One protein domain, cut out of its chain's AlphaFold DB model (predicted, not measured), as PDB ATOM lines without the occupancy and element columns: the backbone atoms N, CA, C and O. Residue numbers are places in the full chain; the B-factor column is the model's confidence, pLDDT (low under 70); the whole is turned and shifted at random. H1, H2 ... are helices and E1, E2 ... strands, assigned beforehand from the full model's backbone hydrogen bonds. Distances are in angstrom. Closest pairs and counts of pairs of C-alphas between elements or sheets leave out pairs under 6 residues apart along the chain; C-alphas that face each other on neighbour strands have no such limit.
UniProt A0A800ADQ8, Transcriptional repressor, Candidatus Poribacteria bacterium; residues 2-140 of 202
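AT A GLANCE: This is residues 2 to 140 of the 202 residues of the protein "Transcriptional repressor" of Candidatus Poribacteria bacterium (UniProt A0A800ADQ8). A small two-stranded hairpin, E1 and E2, packs through E2 on H3, the helix that runs through the middle of the domain; H4 and H5 pack on H3 and on each other beside this hairpin. H2 crosses H3 on the side away from H4, and H1 lies beyond, loosely attached near H2 and far from the hairpin. The printed part has 139 residues with five named helices and two named strands, in the order H1 H2 H3 H4 H5 E1 E2; the sheet, E1 - E2, is antiparallel, and the class is mostly helix. The whole is compact, with a radius of gyration of the C-alphas of 15.6 A and spans of 42 by 42 by 31 A.

HOW THE PARTS SIT: E1, residues 123 to 127, and E2, residues 133 to 137, form an antiparallel hairpin at 152 degrees; N 124 and O 136, and N 126 and O 134, are within hydrogen-bond range at 2.8 A each. Residues 89 to 90 pair antiparallel with residues 134 to 135 of E2. The hub is H3, residues 60 to 77; its closest C-alphas with E2 are those of Phe 69 and Phe 137, 5.7 A apart. H5, residues 107 to 119, touches H3 at 70.2 degrees, only just about perpendicular, the closest C-alphas being those of Arg 62 and Thr 113, 5.9 A. H4, residues 91 to 100, and H3 only just touch, with 3 pairs of C-alphas within 8 A, the closest those of Ala 68 and Leu 94, 7.5 A. H4 touches H5 at a steep tilt of 57 degrees, opposite ways, the closest C-alphas being those of Ala 95 and Arg 107, 6.4 A. H2, residues 35 to 53, forms a helical hairpin with H3 at a steep tilt of 43 degrees, opposite ways; it touches H3 with residues 36 to 44 alone, the closest C-alphas being those of Arg 40 and Leu 70, 7.1 A. H1, residues 9 to 24, is close to H2 but not clearly touching, the closest C-alphas being those of Thr 16 and Thr 37, 6.5 A; it is apart from H3. Each O i to N i+4 pair is within hydrogen-bond range in H2, H4 and H5, against 11 of 12 in H1 and 12 of 14 in H3.

IN THESE COORDINATES: E1 is 13.1 A long and E2 13.6 A, ending at C-alpha 137 (217.513, 201.973, 232.808). H2 is 27.4 A long, H3 26.1 A, H1 23.4 A, H5 18.3 A and H4 14.2 A. H1 begins at C-alpha 9 (213.693, 221.051, 236.271), and H3 at C-alpha 60 (205.817, 207.729, 220.465).

THE WHOLE: The C-alphas of Ser 3 and Gly 55, 49.8 A apart, are the two farthest apart. The printed part has no cut. The link from H3 to H4, 13 residues, is long; residues 2 to 8 and 77 to 83 stand free. Mean pLDDT of the printed part is 71.5, and it is under 70 at residues 2 to 38, 75 to 87 and 139 to 140.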
ATOM      1  N   CYS A   2     220.431 230.159 248.568       24.84
ATOM      2  CA  CYS A   2     221.039 229.666 247.326       24.84
ATOM      3  C   CYS A   2     220.430 230.441 246.157       24.84
ATOM      4  O   CYS A   2     219.455 230.010 245.552       24.84
ATOM      5  N   SER A   3     220.979 231.619 245.889       30.86
ATOM      6  CA  SER A   3     220.661 232.446 244.730       30.86
ATOM      7  C   SER A   3     221.753 232.250 243.680       30.86
ATOM      8  O   SER A   3     222.735 232.983 243.636       30.86
ATOM      9  N   GLY A   4     221.582 231.214 242.866       28.30
ATOM     10  CA  GLY A   4     222.312 230.993 241.624       28.30
ATOM     11  C   GLY A   4     221.314 230.411 240.637       28.30
ATOM     12  O   GLY A   4     220.839 229.295 240.846       28.30
ATOM     13  N   GLY A   5     220.920 231.208 239.641       37.66
ATOM     14  CA  GLY A   5     219.879 230.879 238.669       37.66
ATOM     15  C   GLY A   5     220.240 229.642 237.854       37.66
ATOM     16  O   GLY A   5     220.849 229.732 236.795       37.66
ATOM     17  N   THR A   6     219.873 228.472 238.366       41.12
ATOM     18  CA  THR A   6     219.896 227.215 237.629       41.12
ATOM     19  C   THR A   6     218.500 227.011 237.065       41.12
ATOM     20  O   THR A   6     217.523 227.075 237.811       41.12
ATOM     21  N   LYS A   7     218.400 226.805 235.743       41.00
ATOM     22  CA  LYS A   7     217.130 226.485 235.079       41.00
ATOM     23  C   LYS A   7     216.416 225.397 235.879       41.00
ATOM     24  O   LYS A   7     217.003 224.342 236.175       41.00
ATOM     25  N   THR A   8     215.170 225.678 236.234       45.06
ATOM     26  CA  THR A   8     214.293 224.754 236.937       45.06
ATOM     27  C   THR A   8     214.189 223.457 236.143       45.06
ATOM     28  O   THR A   8     214.321 223.416 234.919       45.06
ATOM     29  N   ASP A   9     213.936 222.367 236.856       43.38
ATOM     30  CA  ASP A   9     213.693 221.051 236.271       43.38
ATOM     31  C   ASP A   9     212.641 221.130 235.140       43.38
ATOM     32  O   ASP A   9     212.786 220.493 234.107       43.38
ATOM     33  N   HIS A  10     211.628 221.993 235.293       40.81
ATOM     34  CA  HIS A  10     210.603 222.299 234.290       40.81
ATOM     35  C   HIS A  10     211.165 222.932 233.001       40.81
ATOM     36  O   HIS A  10     210.822 222.495 231.904       40.81
ATOM     37  N   GLU A  11     212.058 223.918 233.108       36.75
ATOM     38  CA  GLU A  11     212.649 224.616 231.954       36.75
ATOM     39  C   GLU A  11     213.547 223.694 231.117       36.75
ATOM     40  O   GLU A  11     213.466 223.706 229.890       36.75
ATOM     41  N   ARG A  12     214.323 222.806 231.757       52.62
ATOM     42  CA  ARG A  12     215.131 221.795 231.039       52.62
ATOM     43  C   ARG A  12     214.269 220.759 230.293       52.62
ATOM     44  O   ARG A  12     214.690 220.204 229.272       52.62
ATOM     45  N   ARG A  13     213.053 220.497 230.789       53.66
ATOM     46  CA  ARG A  13     212.100 219.507 230.247       53.66
ATOM     47  C   ARG A  13     211.367 220.006 229.002       53.66
ATOM     48  O   ARG A  13     211.171 219.231 228.066       53.66
ATOM     49  N   GLU A  14     210.995 221.283 228.966       47.03
ATOM     50  CA  GLU A  14     210.326 221.892 227.809       47.03
ATOM     51  C   GLU A  14     211.289 222.092 226.627       47.03
ATOM     52  O   GLU A  14     210.931 221.871 225.467       47.03
ATOM     53  N   GLU A  15     212.539 222.433 226.941       47.66
ATOM     54  CA  GLU A  15     213.625 222.643 225.983       47.66
ATOM     55  C   GLU A  15     213.969 221.343 225.238       47.66
ATOM     56  O   GLU A  15     214.077 221.345 224.020       47.66
ATOM     57  N   THR A  16     214.003 220.201 225.932       48.72
ATOM     58  CA  THR A  16     214.296 218.887 225.330       48.72
ATOM     59  C   THR A  16     213.280 218.466 224.260       48.72
ATOM     60  O   THR A  16     213.671 218.094 223.157       48.72
ATOM     61  N   ARG A  17     211.973 218.531 224.553       53.62
ATOM     62  CA  ARG A  17     210.925 218.106 223.601       53.62
ATOM     63  C   ARG A  17     210.801 219.044 222.404       53.62
ATOM     64  O   ARG A  17     210.553 218.579 221.291       53.62
ATOM     65  N   LYS A  18     210.956 220.356 222.626       54.69
ATOM     66  CA  LYS A  18     211.027 221.342 221.538       54.69
ATOM     67  C   LYS A  18     212.227 221.033 220.654       54.69
ATOM     68  O   LYS A  18     212.060 220.918 219.448       54.69
ATOM     69  N   VAL A  19     213.386 220.774 221.254       53.81
ATOM     70  CA  VAL A  19     214.617 220.417 220.550       53.81
ATOM     71  C   VAL A  19     214.481 219.127 219.736       53.81
ATOM     72  O   VAL A  19     214.837 219.146 218.569       53.81
ATOM     73  N   GLU A  20     213.912 218.037 220.253       57.03
ATOM     74  CA  GLU A  20     213.753 216.792 219.474       57.03
ATOM     75  C   GLU A  20     212.834 216.967 218.258       57.03
ATOM     76  O   GLU A  20     213.171 216.545 217.148       57.03
ATOM     77  N   LYS A  21     211.697 217.648 218.447       58.59
ATOM     78  CA  LYS A  21     210.756 217.930 217.359       58.59
ATOM     79  C   LYS A  21     211.375 218.885 216.334       58.59
ATOM     80  O   LYS A  21     211.259 218.640 215.138       58.59
ATOM     81  N   MET A  22     212.097 219.905 216.799       48.31
ATOM     82  CA  MET A  22     212.756 220.913 215.966       48.31
ATOM     83  C   MET A  22     214.020 220.392 215.263       48.31
ATOM     84  O   MET A  22     214.287 220.816 214.146       48.31
ATOM     85  N   ILE A  23     214.761 219.442 215.841       54.59
ATOM     86  CA  ILE A  23     215.850 218.716 215.164       54.59
ATOM     87  C   ILE A  23     215.262 217.832 214.063       54.59
ATOM     88  O   ILE A  23     215.747 217.856 212.936       54.59
ATOM     89  N   SER A  24     214.202 217.068 214.364       55.31
ATOM     90  CA  SER A  24     213.572 216.169 213.386       55.31
ATOM     91  C   SER A  24     212.949 216.906 212.195       55.31
ATOM     92  O   SER A  24     212.853 216.342 211.110       55.31
ATOM     93  N   SER A  25     212.577 218.178 212.383       50.78
ATOM     94  CA  SER A  25     212.061 219.069 211.340       50.78
ATOM     95  C   SER A  25     213.110 220.036 210.766       50.78
ATOM     96  O   SER A  25     212.740 220.923 210.004       50.78
ATOM     97  N   GLY A  26     214.391 219.921 211.148       44.69
ATOM     98  CA  GLY A  26     215.492 220.749 210.623       44.69
ATOM     99  C   GLY A  26     215.511 222.220 211.071       44.69
ATOM    100  O   GLY A  26     216.240 223.024 210.502       44.69
ATOM    101  N   VAL A  27     214.723 222.585 212.084       44.56
ATOM    102  CA  VAL A  27     214.536 223.964 212.577       44.56
ATOM    103  C   VAL A  27     215.681 224.415 213.494       44.56
ATOM    104  O   VAL A  27     215.943 225.610 213.605       44.56
ATOM    105  N   ILE A  28     216.377 223.486 214.156       45.06
ATOM    106  CA  ILE A  28     217.507 223.791 215.047       45.06
ATOM    107  C   ILE A  28     218.697 222.898 214.685       45.06
ATOM    108  O   ILE A  28     218.546 221.692 214.487       45.06
ATOM    109  N   ASN A  29     219.891 223.490 214.624       54.03
ATOM    110  CA  ASN A  29     221.139 222.760 214.428       54.03
ATOM    111  C   ASN A  29     221.490 221.967 215.700       54.03
ATOM    112  O   ASN A  29     221.522 222.524 216.790       54.03
ATOM    113  N   MET A  30     221.812 220.677 215.566       59.09
ATOM    114  CA  MET A  30     222.222 219.827 216.692       59.09
ATOM    115  C   MET A  30     223.320 220.478 217.543       59.09
ATOM    116  O   MET A  30     223.255 220.412 218.765       59.09
ATOM    117  N   ASN A  31     224.276 221.174 216.920       60.56
ATOM    118  CA  ASN A  31     225.416 221.802 217.591       60.56
ATOM    119  C   ASN A  31     225.034 222.977 218.512       60.56
ATOM    120  O   ASN A  31     225.860 223.388 219.320       60.56
ATOM    121  N   THR A  32     223.810 223.513 218.418       54.22
ATOM    122  CA  THR A  32     223.328 224.607 219.284       54.22
ATOM    123  C   THR A  32     222.534 224.114 220.496       54.22
ATOM    124  O   THR A  32     222.122 224.907 221.340       54.22
ATOM    125  N   VAL A  33     222.325 222.801 220.604       58.34
ATOM    126  CA  VAL A  33     221.633 222.145 221.716       58.34
ATOM    127  C   VAL A  33     222.612 221.863 222.855       58.34
ATOM    128  O   VAL A  33     223.765 221.520 222.616       58.34
ATOM    129  N   ALA A  34     222.154 221.950 224.109       61.16
ATOM    130  CA  ALA A  34     222.977 221.608 225.268       61.16
ATOM    131  C   ALA A  34     223.586 220.184 225.145       61.16
ATOM    132  O   ALA A  34     222.855 219.249 224.798       61.16
ATOM    133  N   PRO A  35     224.874 219.973 225.491       62.12
ATOM    134  CA  PRO A  35     225.562 218.689 225.293       62.12
ATOM    135  C   PRO A  35     224.869 217.477 225.933       62.12
ATOM    136  O   PRO A  35     224.864 216.386 225.363       62.12
ATOM    137  N   VAL A  36     224.229 217.660 227.095       59.44
ATOM    138  CA  VAL A  36     223.470 216.593 227.775       59.44
ATOM    139  C   VAL A  36     222.281 216.117 226.930       59.44
ATOM    140  O   VAL A  36     222.081 214.922 226.738       59.44
ATOM    141  N   THR A  37     221.559 217.054 226.314       66.94
ATOM    142  CA  THR A  37     220.419 216.771 225.435       66.94
ATOM    143  C   THR A  37     220.873 216.133 224.119       66.94
ATOM    144  O   THR A  37     220.204 215.227 223.624       66.94
ATOM    145  N   GLN A  38     222.034 216.530 223.579       69.06
ATOM    146  CA  GLN A  38     222.636 215.878 222.406       69.06
ATOM    147  C   GLN A  38     222.971 214.405 222.689       69.06
ATOM    148  O   GLN A  38     222.610 213.525 221.904       69.06
ATOM    149  N   LYS A  39     223.623 214.120 223.827       72.88
ATOM    150  CA  LYS A  39     223.997 212.756 224.234       72.88
ATOM    151  C   LYS A  39     222.763 211.864 224.402       72.88
ATOM    152  O   LYS A  39     222.753 210.743 223.888       72.88
ATOM    153  N   ARG A  40     221.704 212.369 225.048       81.00
ATOM    154  CA  ARG A  40     220.427 211.649 225.193       81.00
ATOM    155  C   ARG A  40     219.814 211.289 223.847       81.00
ATOM    156  O   ARG A  40     219.459 210.134 223.623       81.00
ATOM    157  N   TYR A  41     219.743 212.263 222.938       72.31
ATOM    158  CA  TYR A  41     219.178 212.069 221.605       72.31
ATOM    159  C   TYR A  41     219.939 211.002 220.810       72.31
ATOM    160  O   TYR A  41     219.330 210.117 220.209       72.31
ATOM    161  N   GLN A  42     221.275 211.035 220.839       76.50
ATOM    162  CA  GLN A  42     222.099 210.011 220.191       76.50
ATOM    163  C   GLN A  42     221.835 208.617 220.772       76.50
ATOM    164  O   GLN A  42     221.716 207.646 220.022       76.50
ATOM    165  N   ARG A  43     221.686 208.512 222.098       81.56
ATOM    166  CA  ARG A  43     221.395 207.246 222.782       81.56
ATOM    167  C   ARG A  43     220.011 206.708 222.404       81.56
ATOM    168  O   ARG A  43     219.904 205.552 222.005       81.56
ATOM    169  N   LEU A  44     218.979 207.557 222.424       81.56
ATOM    170  CA  LEU A  44     217.625 207.223 221.959       81.56
ATOM    171  C   LEU A  44     217.617 206.767 220.498       81.56
ATOM    172  O   LEU A  44     216.983 205.764 220.166       81.56
ATOM    173  N   ARG A  45     218.347 207.471 219.625       80.50
ATOM    174  CA  ARG A  45     218.470 207.117 218.209       80.50
ATOM    175  C   ARG A  45     219.095 205.733 218.031       80.50
ATOM    176  O   ARG A  45     218.521 204.919 217.312       80.50
ATOM    177  N   LYS A  46     220.203 205.451 218.723       83.44
ATOM    178  CA  LYS A  46     220.888 204.152 218.668       83.44
ATOM    179  C   LYS A  46     219.994 203.013 219.164       83.44
ATOM    180  O   LYS A  46     219.932 201.961 218.534       83.44
ATOM    181  N   ILE A  47     219.259 203.227 220.260       84.75
ATOM    182  CA  ILE A  47     218.286 202.246 220.767       84.75
ATOM    183  C   ILE A  47     217.191 202.007 219.723       84.75
ATOM    184  O   ILE A  47     216.854 200.863 219.434       84.75
ATOM    185  N   ARG A  48     216.653 203.070 219.117       82.50
ATOM    186  CA  ARG A  48     215.613 202.960 218.087       82.50
ATOM    187  C   ARG A  48     216.075 202.166 216.868       82.50
ATOM    188  O   ARG A  48     215.307 201.342 216.385       82.50
ATOM    189  N   GLU A  49     217.289 202.412 216.387       81.50
ATOM    190  CA  GLU A  49     217.885 201.681 215.261       81.50
ATOM    191  C   GLU A  49     218.033 200.187 215.605       81.50
ATOM    192  O   GLU A  49     217.450 199.350 214.917       81.50
ATOM    193  N   ASN A  50     218.653 199.859 216.746       83.12
ATOM    194  CA  ASN A  50     218.836 198.470 217.201       83.12
ATOM    195  C   ASN A  50     217.504 197.718 217.379       83.12
ATOM    196  O   ASN A  50     217.365 196.556 217.000       83.12
ATOM    197  N   LEU A  51     216.495 198.380 217.951       83.62
ATOM    198  CA  LEU A  51     215.182 197.768 218.139       83.62
ATOM    199  C   LEU A  51     214.440 197.565 216.821       83.62
ATOM    200  O   LEU A  51     213.776 196.541 216.660       83.62
ATOM    201  N   SER A  52     214.577 198.499 215.879       82.94
ATOM    202  CA  SER A  52     213.992 198.367 214.548       82.94
ATOM    203  C   SER A  52     214.579 197.171 213.797       82.94
ATOM    204  O   SER A  52     213.821 196.416 213.194       82.94
ATOM    205  N   GLU A  53     215.896 196.957 213.875       84.62
ATOM    206  CA  GLU A  53     216.575 195.787 213.293       84.62
ATOM    207  C   GLU A  53     216.057 194.466 213.883       84.62
ATOM    208  O   GLU A  53     215.917 193.473 213.174       84.62
ATOM    209  N   LYS A  54     215.684 194.467 215.167       82.12
ATOM    210  CA  LYS A  54     215.093 193.315 215.870       82.12
ATOM    211  C   LYS A  54     213.574 193.174 215.673       82.12
ATOM    212  O   LYS A  54     212.944 192.372 216.361       82.12
ATOM    213  N   GLY A  55     212.962 193.963 214.786       86.12
ATOM    214  CA  GLY A  55     211.524 193.916 214.492       86.12
ATOM    215  C   GLY A  55     210.625 194.595 215.535       86.12
ATOM    216  O   GLY A  55     209.400 194.456 215.492       86.12
ATOM    217  N   TYR A  56     211.194 195.353 216.475       85.06
ATOM    218  CA  TYR A  56     210.439 196.083 217.488       85.06
ATOM    219  C   TYR A  56     210.166 197.520 217.046       85.06
ATOM    220  O   TYR A  56     211.068 198.310 216.777       85.06
ATOM    221  N   ARG A  57     208.888 197.912 217.067       81.88
ATOM    222  CA  ARG A  57     208.485 199.300 216.811       81.88
ATOM    223  C   ARG A  57     208.481 200.122 218.097       81.88
ATOM    224  O   ARG A  57     207.668 199.873 218.991       81.88
ATOM    225  N   LEU A  58     209.312 201.156 218.176       78.44
ATOM    226  CA  LEU A  58     209.166 202.199 219.192       78.44
ATOM    227  C   LEU A  58     208.107 203.208 218.738       78.44
ATOM    228  O   LEU A  58     208.362 204.049 217.884       78.44
ATOM    229  N   THR A  59     206.896 203.094 219.285       82.31
ATOM    230  CA  THR A  59     205.860 204.126 219.127       82.31
ATOM    231  C   THR A  59     206.211 205.351 219.968       82.31
ATOM    232  O   THR A  59     206.968 205.232 220.933       82.31
ATOM    233  N   ASP A  60     205.599 206.500 219.686       78.94
ATOM    234  CA  ASP A  60     205.817 207.729 220.465       78.94
ATOM    235  C   ASP A  60     205.601 207.505 221.969       78.94
ATOM    236  O   ASP A  60     206.387 207.955 222.796       78.94
ATOM    237  N   GLN A  61     204.595 206.707 222.341       82.69
ATOM    238  CA  GLN A  61     204.341 206.347 223.741       82.69
ATOM    239  C   GLN A  61     205.468 205.516 224.367       82.69
ATOM    240  O   GLN A  61     205.764 205.689 225.547       82.69
ATOM    241  N   ARG A  62     206.108 204.627 223.598       85.94
ATOM    242  CA  ARG A  62     207.250 203.835 224.080       85.94
ATOM    243  C   ARG A  62     208.505 204.689 224.220       85.94
ATOM    244  O   ARG A  62     209.241 204.521 225.187       85.94
ATOM    245  N   ILE A  63     208.700 205.632 223.297       83.62
ATOM    246  CA  ILE A  63     209.776 206.625 223.369       83.62
ATOM    247  C   ILE A  63     209.600 207.497 224.614       83.62
ATOM    248  O   ILE A  63     210.569 207.700 225.329       83.62
ATOM    249  N   LEU A  64     208.377 207.933 224.934       85.38
ATOM    250  CA  LEU A  64     208.105 208.722 226.143       85.38
ATOM    251  C   LEU A  64     208.505 208.000 227.436       85.38
ATOM    252  O   LEU A  64     209.071 208.614 228.337       85.38
ATOM    253  N   VAL A  65     208.199 206.705 227.532       89.38
ATOM    254  CA  VAL A  65     208.592 205.883 228.686       89.38
ATOM    255  C   VAL A  65     210.114 205.754 228.754       89.38
ATOM    256  O   VAL A  65     210.692 205.977 229.812       89.38
ATOM    257  N   LEU A  66     210.764 205.441 227.631       87.06
ATOM    258  CA  LEU A  66     212.215 205.284 227.554       87.06
ATOM    259  C   LEU A  66     212.969 206.590 227.872       87.06
ATOM    260  O   LEU A  66     213.910 206.580 228.662       87.06
ATOM    261  N   ASP A  67     212.530 207.715 227.306       84.44
ATOM    262  CA  ASP A  67     213.069 209.054 227.575       84.44
ATOM    263  C   ASP A  67     212.965 209.401 229.064       84.44
ATOM    264  O   ASP A  67     213.920 209.897 229.655       84.44
ATOM    265  N   ALA A  68     211.848 209.070 229.721       85.88
ATOM    266  CA  ALA A  68     211.704 209.316 231.152       85.88
ATOM    267  C   ALA A  68     212.772 208.596 231.997       85.88
ATOM    268  O   ALA A  68     213.301 209.206 232.928       85.88
ATOM    269  N   PHE A  69     213.135 207.354 231.655       86.31
ATOM    270  CA  PHE A  69     214.222 206.636 232.333       86.31
ATOM    271  C   PHE A  69     215.598 207.239 232.044       86.31
ATOM    272  O   PHE A  69     216.356 207.478 232.983       86.31
ATOM    273  N   LEU A  70     215.894 207.566 230.782       81.88
ATOM    274  CA  LEU A  70     217.165 208.198 230.405       81.88
ATOM    275  C   LEU A  70     217.369 209.549 231.108       81.88
ATOM    276  O   LEU A  70     218.461 209.851 231.579       81.88
ATOM    277  N   ARG A  71     216.303 210.343 231.259       78.38
ATOM    278  CA  ARG A  71     216.348 211.610 232.008       78.38
ATOM    279  C   ARG A  71     216.653 211.416 233.491       78.38
ATOM    280  O   ARG A  71     217.380 212.215 234.074       78.38
ATOM    281  N   ASN A  72     216.090 210.382 234.114       77.56
ATOM    282  CA  ASN A  72     216.343 210.112 235.530       77.56
ATOM    283  C   ASN A  72     217.769 209.614 235.780       77.56
ATOM    284  O   ASN A  72     218.363 209.982 236.792       77.56
ATOM    285  N   GLU A  73     218.339 208.851 234.844       74.75
ATOM    286  CA  GLU A  73     219.754 208.469 234.872       74.75
ATOM    287  C   GLU A  73     220.671 209.710 234.816       74.75
ATOM    288  O   GLU A  73     221.615 209.830 235.596       74.75
ATOM    289  N   GLU A  74     220.362 210.685 233.953       70.31
ATOM    290  CA  GLU A  74     221.140 211.925 233.801       70.31
ATOM    291  C   GLU A  74     221.119 212.819 235.047       70.31
ATOM    292  O   GLU A  74     222.166 213.311 235.471       70.31
ATOM    293  N   LEU A  75     219.948 213.003 235.667       65.06
ATOM    294  CA  LEU A  75     219.788 213.863 236.848       65.06
ATOM    295  C   LEU A  75     220.606 213.382 238.060       65.06
ATOM    296  O   LEU A  75     220.955 214.192 238.922       65.06
ATOM    297  N   LYS A  76     220.945 212.090 238.134       59.22
ATOM    298  CA  LYS A  76     221.819 211.554 239.187       59.22
ATOM    299  C   LYS A  76     223.275 211.988 238.994       59.22
ATOM    300  O   LYS A  76     223.918 212.374 239.967       59.22
ATOM    301  N   ASN A  77     223.772 211.986 237.756       53.81
ATOM    302  CA  ASN A  77     225.165 212.331 237.440       53.81
ATOM    303  C   ASN A  77     225.510 213.797 237.771       53.81
ATOM    304  O   ASN A  77     226.679 214.136 237.949       53.81
ATOM    305  N   GLU A  78     224.498 214.661 237.906       50.44
ATOM    306  CA  GLU A  78     224.648 216.066 238.310       50.44
ATOM    307  C   GLU A  78     224.473 216.297 239.828       50.44
ATOM    308  O   GLU A  78     224.859 217.351 240.346       50.44
ATOM    309  N   SER A  79     223.923 215.332 240.577       46.47
ATOM    310  CA  SER A  79     223.616 215.485 242.006       46.47
ATOM    311  C   SER A  79     224.853 215.238 242.876       46.47
ATOM    312  O   SER A  79     225.010 214.199 243.510       46.47
ATOM    313  N   ARG A  80     225.735 216.243 242.961       43.25
ATOM    314  CA  ARG A  80     226.851 216.280 243.933       43.25
ATOM    315  C   ARG A  80     226.397 216.438 245.397       43.25
ATOM    316  O   ARG A  80     227.229 216.351 246.290       43.25
ATOM    317  N   ASN A  81     225.098 216.653 245.651       37.91
ATOM    318  CA  ASN A  81     224.574 217.127 246.943       37.91
ATOM    319  C   ASN A  81     223.443 216.267 247.548       37.91
ATOM    320  O   ASN A  81     222.532 216.804 248.174       37.91
ATOM    321  N   GLY A  82     223.472 214.938 247.390       38.44
ATOM    322  CA  GLY A  82     222.672 214.029 248.232       38.44
ATOM    323  C   GLY A  82     221.142 214.168 248.139       38.44
ATOM    324  O   GLY A  82     220.426 213.614 248.972       38.44
ATOM    325  N   CYS A  83     220.610 214.883 247.141       37.62
ATOM    326  CA  CYS A  83     219.179 214.874 246.858       37.62
ATOM    327  C   CYS A  83     218.873 213.612 246.042       37.62
ATOM    328  O   CYS A  83     219.013 213.584 244.818       37.62
ATOM    329  N   GLU A  84     218.557 212.537 246.762       47.66
ATOM    330  CA  GLU A  84     218.325 211.183 246.256       47.66
ATOM    331  C   GLU A  84     217.004 211.098 245.472       47.66
ATOM    332  O   GLU A  84     215.994 210.603 245.979       47.66
ATOM    333  N   ARG A  85     216.984 211.564 244.218       50.09
ATOM    334  CA  ARG A  85     216.035 210.998 243.251       50.09
ATOM    335  C   ARG A  85     216.554 209.623 242.862       50.09
ATOM    336  O   ARG A  85     217.664 209.506 242.351       50.09
ATOM    337  N   SER A  86     215.781 208.591 243.188       60.31
ATOM    338  CA  SER A  86     216.149 207.214 242.869       60.31
ATOM    339  C   SER A  86     216.103 207.013 241.352       60.31
ATOM    340  O   SER A  86     215.175 207.497 240.702       60.31
ATOM    341  N   ARG A  87     217.078 206.278 240.797       67.12
ATOM    342  CA  ARG A  87     217.014 205.758 239.414       67.12
ATOM    343  C   ARG A  87     215.800 204.851 239.198       67.12
ATOM    344  O   ARG A  87     215.365 204.647 238.068       67.12
ATOM    345  N   HIS A  88     215.264 204.344 240.301       80.12
ATOM    346  CA  HIS A  88     214.183 203.392 240.368       80.12
ATOM    347  C   HIS A  88     212.840 204.118 240.374       80.12
ATOM    348  O   HIS A  88     212.483 204.766 241.358       80.12
ATOM    349  N   LEU A  89     212.083 203.984 239.287       85.31
ATOM    350  CA  LEU A  89     210.699 204.436 239.212       85.31
ATOM    351  C   LEU A  89     209.748 203.252 239.270       85.31
ATOM    352  O   LEU A  89     209.857 202.308 238.486       85.31
ATOM    353  N   SER A  90     208.738 203.343 240.123       88.44
ATOM    354  CA  SER A  90     207.525 202.554 239.942       88.44
ATOM    355  C   SER A  90     206.775 203.000 238.680       88.44
ATOM    356  O   SER A  90     206.893 204.139 238.209       88.44
ATOM    357  N   ALA A  91     205.938 202.114 238.140       89.81
ATOM    358  CA  ALA A  91     205.048 202.465 237.033       89.81
ATOM    359  C   ALA A  91     204.106 203.637 237.387       89.81
ATOM    360  O   ALA A  91     203.727 204.414 236.508       89.81
ATOM    361  N   ASP A  92     203.760 203.787 238.667       87.81
ATOM    362  CA  ASP A  92     202.873 204.840 239.159       87.81
ATOM    363  C   ASP A  92     203.585 206.186 239.271       87.81
ATOM    364  O   ASP A  92     203.043 207.196 238.815       87.81
ATOM    365  N   GLU A  93     204.821 206.208 239.772       87.44
ATOM    366  CA  GLU A  93     205.664 207.408 239.758       87.44
ATOM    367  C   GLU A  93     205.912 207.884 238.327       87.44
ATOM    368  O   GLU A  93     205.748 209.072 238.037       87.44
ATOM    369  N   LEU A  94     206.204 206.956 237.409       89.62
ATOM    370  CA  LEU A  94     206.350 207.267 235.990       89.62
ATOM    371  C   LEU A  94     205.050 207.834 235.399       89.62
ATOM    372  O   LEU A  94     205.073 208.835 234.680       89.62
ATOM    373  N   ALA A  95     203.897 207.239 235.716       89.12
ATOM    374  CA  ALA A  95     202.606 207.729 235.243       89.12
ATOM    375  C   ALA A  95     202.303 209.137 235.772       89.12
ATOM    376  O   ALA A  95     201.837 209.996 235.021       89.12
ATOM    377  N   MET A  96     202.575 209.391 237.053       87.44
ATOM    378  CA  MET A  96     202.426 210.710 237.667       87.44
ATOM    379  C   MET A  96     203.364 211.736 237.031       87.44
ATOM    380  O   MET A  96     202.934 212.856 236.753       87.44
ATOM    381  N   GLN A  97     204.618 211.359 236.777       85.75
ATOM    382  CA  GLN A  97     205.599 212.207 236.110       85.75
ATOM    383  C   GLN A  97     205.122 212.590 234.703       85.75
ATOM    384  O   GLN A  97     204.988 213.774 234.404       85.75
ATOM    385  N   LEU A  98     204.767 211.608 233.873       84.56
ATOM    386  CA  LEU A  98     204.311 211.845 232.500       84.56
ATOM    387  C   LEU A  98     203.006 212.660 232.450       84.56
ATOM    388  O   LEU A  98     202.855 213.530 231.593       84.56
ATOM    389  N   ARG A  99     202.080 212.453 233.397       85.25
ATOM    390  CA  ARG A  99     200.850 213.263 233.507       85.25
ATOM    391  C   ARG A  99     201.134 214.720 233.849       85.25
ATOM    392  O   ARG A  99     200.528 215.603 233.249       85.25
ATOM    393  N   LYS A 100     202.058 214.981 234.781       82.25
ATOM    394  CA  LYS A 100     202.509 216.348 235.099       82.25
ATOM    395  C   LYS A 100     203.141 217.037 233.885       82.25
ATOM    396  O   LYS A 100     203.062 218.251 233.771       82.25
ATOM    397  N   GLU A 101     203.704 216.267 232.957       77.19
ATOM    398  CA  GLU A 101     204.247 216.737 231.675       77.19
ATOM    399  C   GLU A 101     203.191 216.855 230.552       77.19
ATOM    400  O   GLU A 101     203.541 216.922 229.368       77.19
ATOM    401  N   GLY A 102     201.899 216.806 230.891       80.56
ATOM    402  CA  GLY A 102     200.793 216.911 229.938       80.56
ATOM    403  C   GLY A 102     200.626 215.696 229.020       80.56
ATOM    404  O   GLY A 102     199.852 215.755 228.063       80.56
ATOM    405  N   GLN A 103     201.331 214.588 229.276       82.88
ATOM    406  CA  GLN A 103     201.236 213.394 228.442       82.88
ATOM    407  C   GLN A 103     200.008 212.562 228.805       82.88
ATOM    408  O   GLN A 103     199.743 212.254 229.969       82.88
ATOM    409  N   ARG A 104     199.274 212.138 227.773       80.69
ATOM    410  CA  ARG A 104     198.125 211.238 227.905       80.69
ATOM    411  C   ARG A 104     198.564 209.804 227.631       80.69
ATOM    412  O   ARG A 104     198.438 209.302 226.518       80.69
ATOM    413  N   ILE A 105     199.089 209.151 228.663       85.00
ATOM    414  CA  ILE A 105     199.467 207.733 228.636       85.00
ATOM    415  C   ILE A 105     198.760 206.976 229.766       85.00
ATOM    416  O   ILE A 105     198.635 207.467 230.891       85.00
ATOM    417  N   SER A 106     198.243 205.784 229.462       88.75
ATOM    418  CA  SER A 106     197.582 204.936 230.457       88.75
ATOM    419  C   SER A 106     198.605 204.110 231.242       88.75
ATOM    420  O   SER A 106     199.659 203.754 230.709       88.75
ATOM    421  N   ARG A 107     198.269 203.727 232.485       89.94
ATOM    422  CA  ARG A 107     199.081 202.781 233.277       89.94
ATOM    423  C   ARG A 107     199.294 201.464 232.519       89.94
ATOM    424  O   ARG A 107     200.411 200.974 232.452       89.94
ATOM    425  N   SER A 108     198.255 200.942 231.859       90.81
ATOM    426  CA  SER A 108     198.347 199.723 231.036       90.81
ATOM    427  C   SER A 108     199.371 199.845 229.898       90.81
ATOM    428  O   SER A 108     200.115 198.908 229.616       90.81
ATOM    429  N   THR A 109     199.447 201.005 229.239       90.62
ATOM    430  CA  THR A 109     200.471 201.262 228.216       90.62
ATOM    431  C   THR A 109     201.871 201.302 228.825       90.62
ATOM    432  O   THR A 109     202.787 200.727 228.241       90.62
ATOM    433  N   ILE A 110     202.034 201.932 229.994       93.31
ATOM    434  CA  ILE A 110     203.310 201.953 230.724       93.31
ATOM    435  C   ILE A 110     203.762 200.527 231.049       93.31
ATOM    436  O   ILE A 110     204.848 200.146 230.630       93.31
ATOM    437  N   TYR A 111     202.920 199.703 231.679       92.19
ATOM    438  CA  TYR A 111     203.273 198.315 232.012       92.19
ATOM    439  C   TYR A 111     203.624 197.471 230.783       92.19
ATOM    440  O   TYR A 111     204.646 196.790 230.779       92.19
ATOM    441  N   ARG A 112     202.834 197.553 229.702       91.56
ATOM    442  CA  ARG A 112     203.150 196.841 228.448       91.56
ATOM    443  C   ARG A 112     204.468 197.302 227.834       91.56
ATOM    444  O   ARG A 112     205.160 196.513 227.204       91.56
ATOM    445  N   THR A 113     204.798 198.579 227.992       92.06
ATOM    446  CA  THR A 113     206.058 199.130 227.498       92.06
ATOM    447  C   THR A 113     207.222 198.659 228.360       92.06
ATOM    448  O   THR A 113     208.199 198.179 227.804       92.06
ATOM    449  N   LEU A 114     207.096 198.720 229.687       93.06
ATOM    450  CA  LEU A 114     208.097 198.226 230.632       93.06
ATOM    451  C   LEU A 114     208.412 196.749 230.403       93.06
ATOM    452  O   LEU A 114     209.579 196.411 230.300       93.06
ATOM    453  N   ALA A 115     207.399 195.901 230.204       90.50
ATOM    454  CA  ALA A 115     207.605 194.482 229.905       90.50
ATOM    455  C   ALA A 115     208.404 194.257 228.605       90.50
ATOM    456  O   ALA A 115     209.238 193.359 228.521       90.50
ATOM    457  N   ILE A 116     208.167 195.083 227.579       89.06
ATOM    458  CA  ILE A 116     208.930 195.022 226.326       89.06
ATOM    459  C   ILE A 116     210.362 195.506 226.549       89.06
ATOM    460  O   ILE A 116     211.294 194.852 226.098       89.06
ATOM    461  N   LEU A 117     210.546 196.635 227.235       89.56
ATOM    462  CA  LEU A 117     211.872 197.180 227.519       89.56
ATOM    463  C   LEU A 117     212.698 196.226 228.400       89.56
ATOM    464  O   LEU A 117     213.887 196.074 228.154       89.56
ATOM    465  N   GLU A 118     212.069 195.554 229.365       89.50
ATOM    466  CA  GLU A 118     212.681 194.540 230.234       89.50
ATOM    467  C   GLU A 118     213.121 193.325 229.416       89.50
ATOM    468  O   GLU A 118     214.285 192.942 229.457       89.50
ATOM    469  N   LYS A 119     212.233 192.790 228.565       86.25
ATOM    470  CA  LYS A 119     212.566 191.699 227.635       86.25
ATOM    471  C   LYS A 119     213.739 192.049 226.709       86.25
ATOM    472  O   LYS A 119     214.473 191.169 226.272       86.25
ATOM    473  N   LEU A 120     213.881 193.326 226.367       85.19
ATOM    474  CA  LEU A 120     214.942 193.840 225.504       85.19
ATOM    475  C   LEU A 120     216.229 194.191 226.262       85.19
ATOM    476  O   LEU A 120     217.180 194.635 225.623       85.19
ATOM    477  N   GLY A 121     216.253 194.033 227.589       85.56
ATOM    478  CA  GLY A 121     217.393 194.394 228.429       85.56
ATOM    479  C   GLY A 121     217.666 195.900 228.468       85.56
ATOM    480  O   GLY A 121     218.805 196.301 228.660       85.56
ATOM    481  N   LEU A 122     216.654 196.740 228.229       86.50
ATOM    482  CA  LEU A 122     216.762 198.205 228.280       86.50
ATOM    483  C   LEU A 122     216.346 198.782 229.633       86.50
ATOM    484  O   LEU A 122     216.727 199.902 229.965       86.50
ATOM    485  N   VAL A 123     215.549 198.043 230.402       89.56
ATOM    486  CA  VAL A 123     215.242 198.379 231.794       89.56
ATOM    487  C   VAL A 123     215.412 197.151 232.672       89.56
ATOM    488  O   VAL A 123     215.087 196.042 232.253       89.56
ATOM    489  N   SER A 124     215.875 197.369 233.894       86.00
ATOM    490  CA  SER A 124     215.983 196.342 234.924       86.00
ATOM    491  C   SER A 124     214.854 196.511 235.925       86.00
ATOM    492  O   SER A 124     214.548 197.627 236.347       86.00
ATOM    493  N   LYS A 125     214.229 195.397 236.307       87.31
ATOM    494  CA  LYS A 125     213.177 195.359 237.320       87.31
ATOM    495  C   LYS A 125     213.762 195.025 238.693       87.31
ATOM    496  O   LYS A 125     214.531 194.071 238.861       87.31
ATOM    497  N   LEU A 126     213.337 195.800 239.679       82.62
ATOM    498  CA  LEU A 126     213.603 195.630 241.094       82.62
ATOM    499  C   LEU A 126     212.282 195.371 241.820       82.62
ATOM    500  O   LEU A 126     211.367 196.198 241.772       82.62
ATOM    501  N   ASP A 127     212.184 194.227 242.489       81.38
ATOM    502  CA  ASP A 127     211.089 193.942 243.411       81.38
ATOM    503  C   ASP A 127     211.587 194.149 244.839       81.38
ATOM    504  O   ASP A 127     212.567 193.546 245.260       81.38
ATOM    505  N   VAL A 128     210.930 195.042 245.573       72.88
ATOM    506  CA  VAL A 128     211.310 195.382 246.949       72.88
ATOM    507  C   VAL A 128     210.375 194.749 247.983       72.88
ATOM    508  O   VAL A 128     210.491 195.052 249.170       72.88
ATOM    509  N   GLY A 129     209.430 193.909 247.547       71.19
ATOM    510  CA  GLY A 129     208.488 193.208 248.420       71.19
ATOM    511  C   GLY A 129     207.341 194.068 248.966       71.19
ATOM    512  O   GLY A 129     206.586 193.597 249.810       71.19
ATOM    513  N   ASP A 130     207.170 195.307 248.491       74.12
ATOM    514  CA  ASP A 130     206.066 196.208 248.877       74.12
ATOM    515  C   ASP A 130     204.853 196.125 247.927       74.12
ATOM    516  O   ASP A 130     203.965 196.980 247.948       74.12
ATOM    517  N   GLY A 131     204.825 195.105 247.064       76.88
ATOM    518  CA  GLY A 131     203.808 194.931 246.027       76.88
ATOM    519  C   GLY A 131     203.974 195.865 244.823       76.88
ATOM    520  O   GLY A 131     203.152 195.818 243.906       76.88
ATOM    521  N   GLN A 132     205.021 196.700 244.789       81.75
ATOM    522  CA  GLN A 132     205.343 197.556 243.654       81.75
ATOM    523  C   GLN A 132     206.724 197.244 243.085       81.75
ATOM    524  O   GLN A 132     207.766 197.405 243.720       81.75
ATOM    525  N   SER A 133     206.734 196.893 241.804       87.00
ATOM    526  CA  SER A 133     207.972 196.799 241.046       87.00
ATOM    527  C   SER A 133     208.481 198.184 240.677       87.00
ATOM    528  O   SER A 133     207.719 199.046 240.222       87.00
ATOM    529  N   ARG A 134     209.785 198.373 240.837       87.19
ATOM    530  CA  ARG A 134     210.500 199.564 240.401       87.19
ATOM    531  C   ARG A 134     211.423 199.202 239.256       87.19
ATOM    532  O   ARG A 134     211.865 198.065 239.144       87.19
ATOM    533  N   TYR A 135     211.670 200.163 238.389       88.88
ATOM    534  CA  TYR A 135     212.417 199.968 237.161       88.88
ATOM    535  C   TYR A 135     213.520 201.008 237.075       88.88
ATOM    536  O   TYR A 135     213.309 202.154 237.466       88.88
ATOM    537  N   GLU A 136     214.666 200.630 236.535       86.06
ATOM    538  CA  GLU A 136     215.738 201.553 236.164       86.06
ATOM    539  C   GLU A 136     216.200 201.271 234.734       86.06
ATOM    540  O   GLU A 136     215.921 200.202 234.189       86.06
ATOM    541  N   PHE A 137     216.884 202.227 234.102       86.75
ATOM    542  CA  PHE A 137     217.513 201.973 232.808       86.75
ATOM    543  C   PHE A 137     218.643 200.955 232.987       86.75
ATOM    544  O   PHE A 137     219.496 201.133 233.854       86.75
ATOM    545  N   ALA A 138     218.649 199.899 232.177       80.44
ATOM    546  CA  ALA A 138     219.678 198.876 232.258       80.44
ATOM    547  C   ALA A 138     221.011 199.449 231.755       80.44
ATOM    548  O   ALA A 138     221.123 199.915 230.617       80.44
ATOM    549  N   GLN A 139     222.028 199.425 232.609       67.75
ATOM    550  CA  GLN A 139     223.391 199.770 232.230       67.75
ATOM    551  C   GLN A 139     224.149 198.482 231.924       67.75
ATOM    552  O   GLN A 139     224.179 197.571 232.743       67.75
ATOM    553  N   ALA A 140     224.728 198.405 230.726       53.16
ATOM    554  CA  ALA A 140     225.369 197.191 230.225       53.16
ATOM    555  C   ALA A 140     226.626 196.779 231.016       53.16
ATOM    556  O   ALA A 140     226.945 195.599 231.033       53.16
TER     557      ALA A 140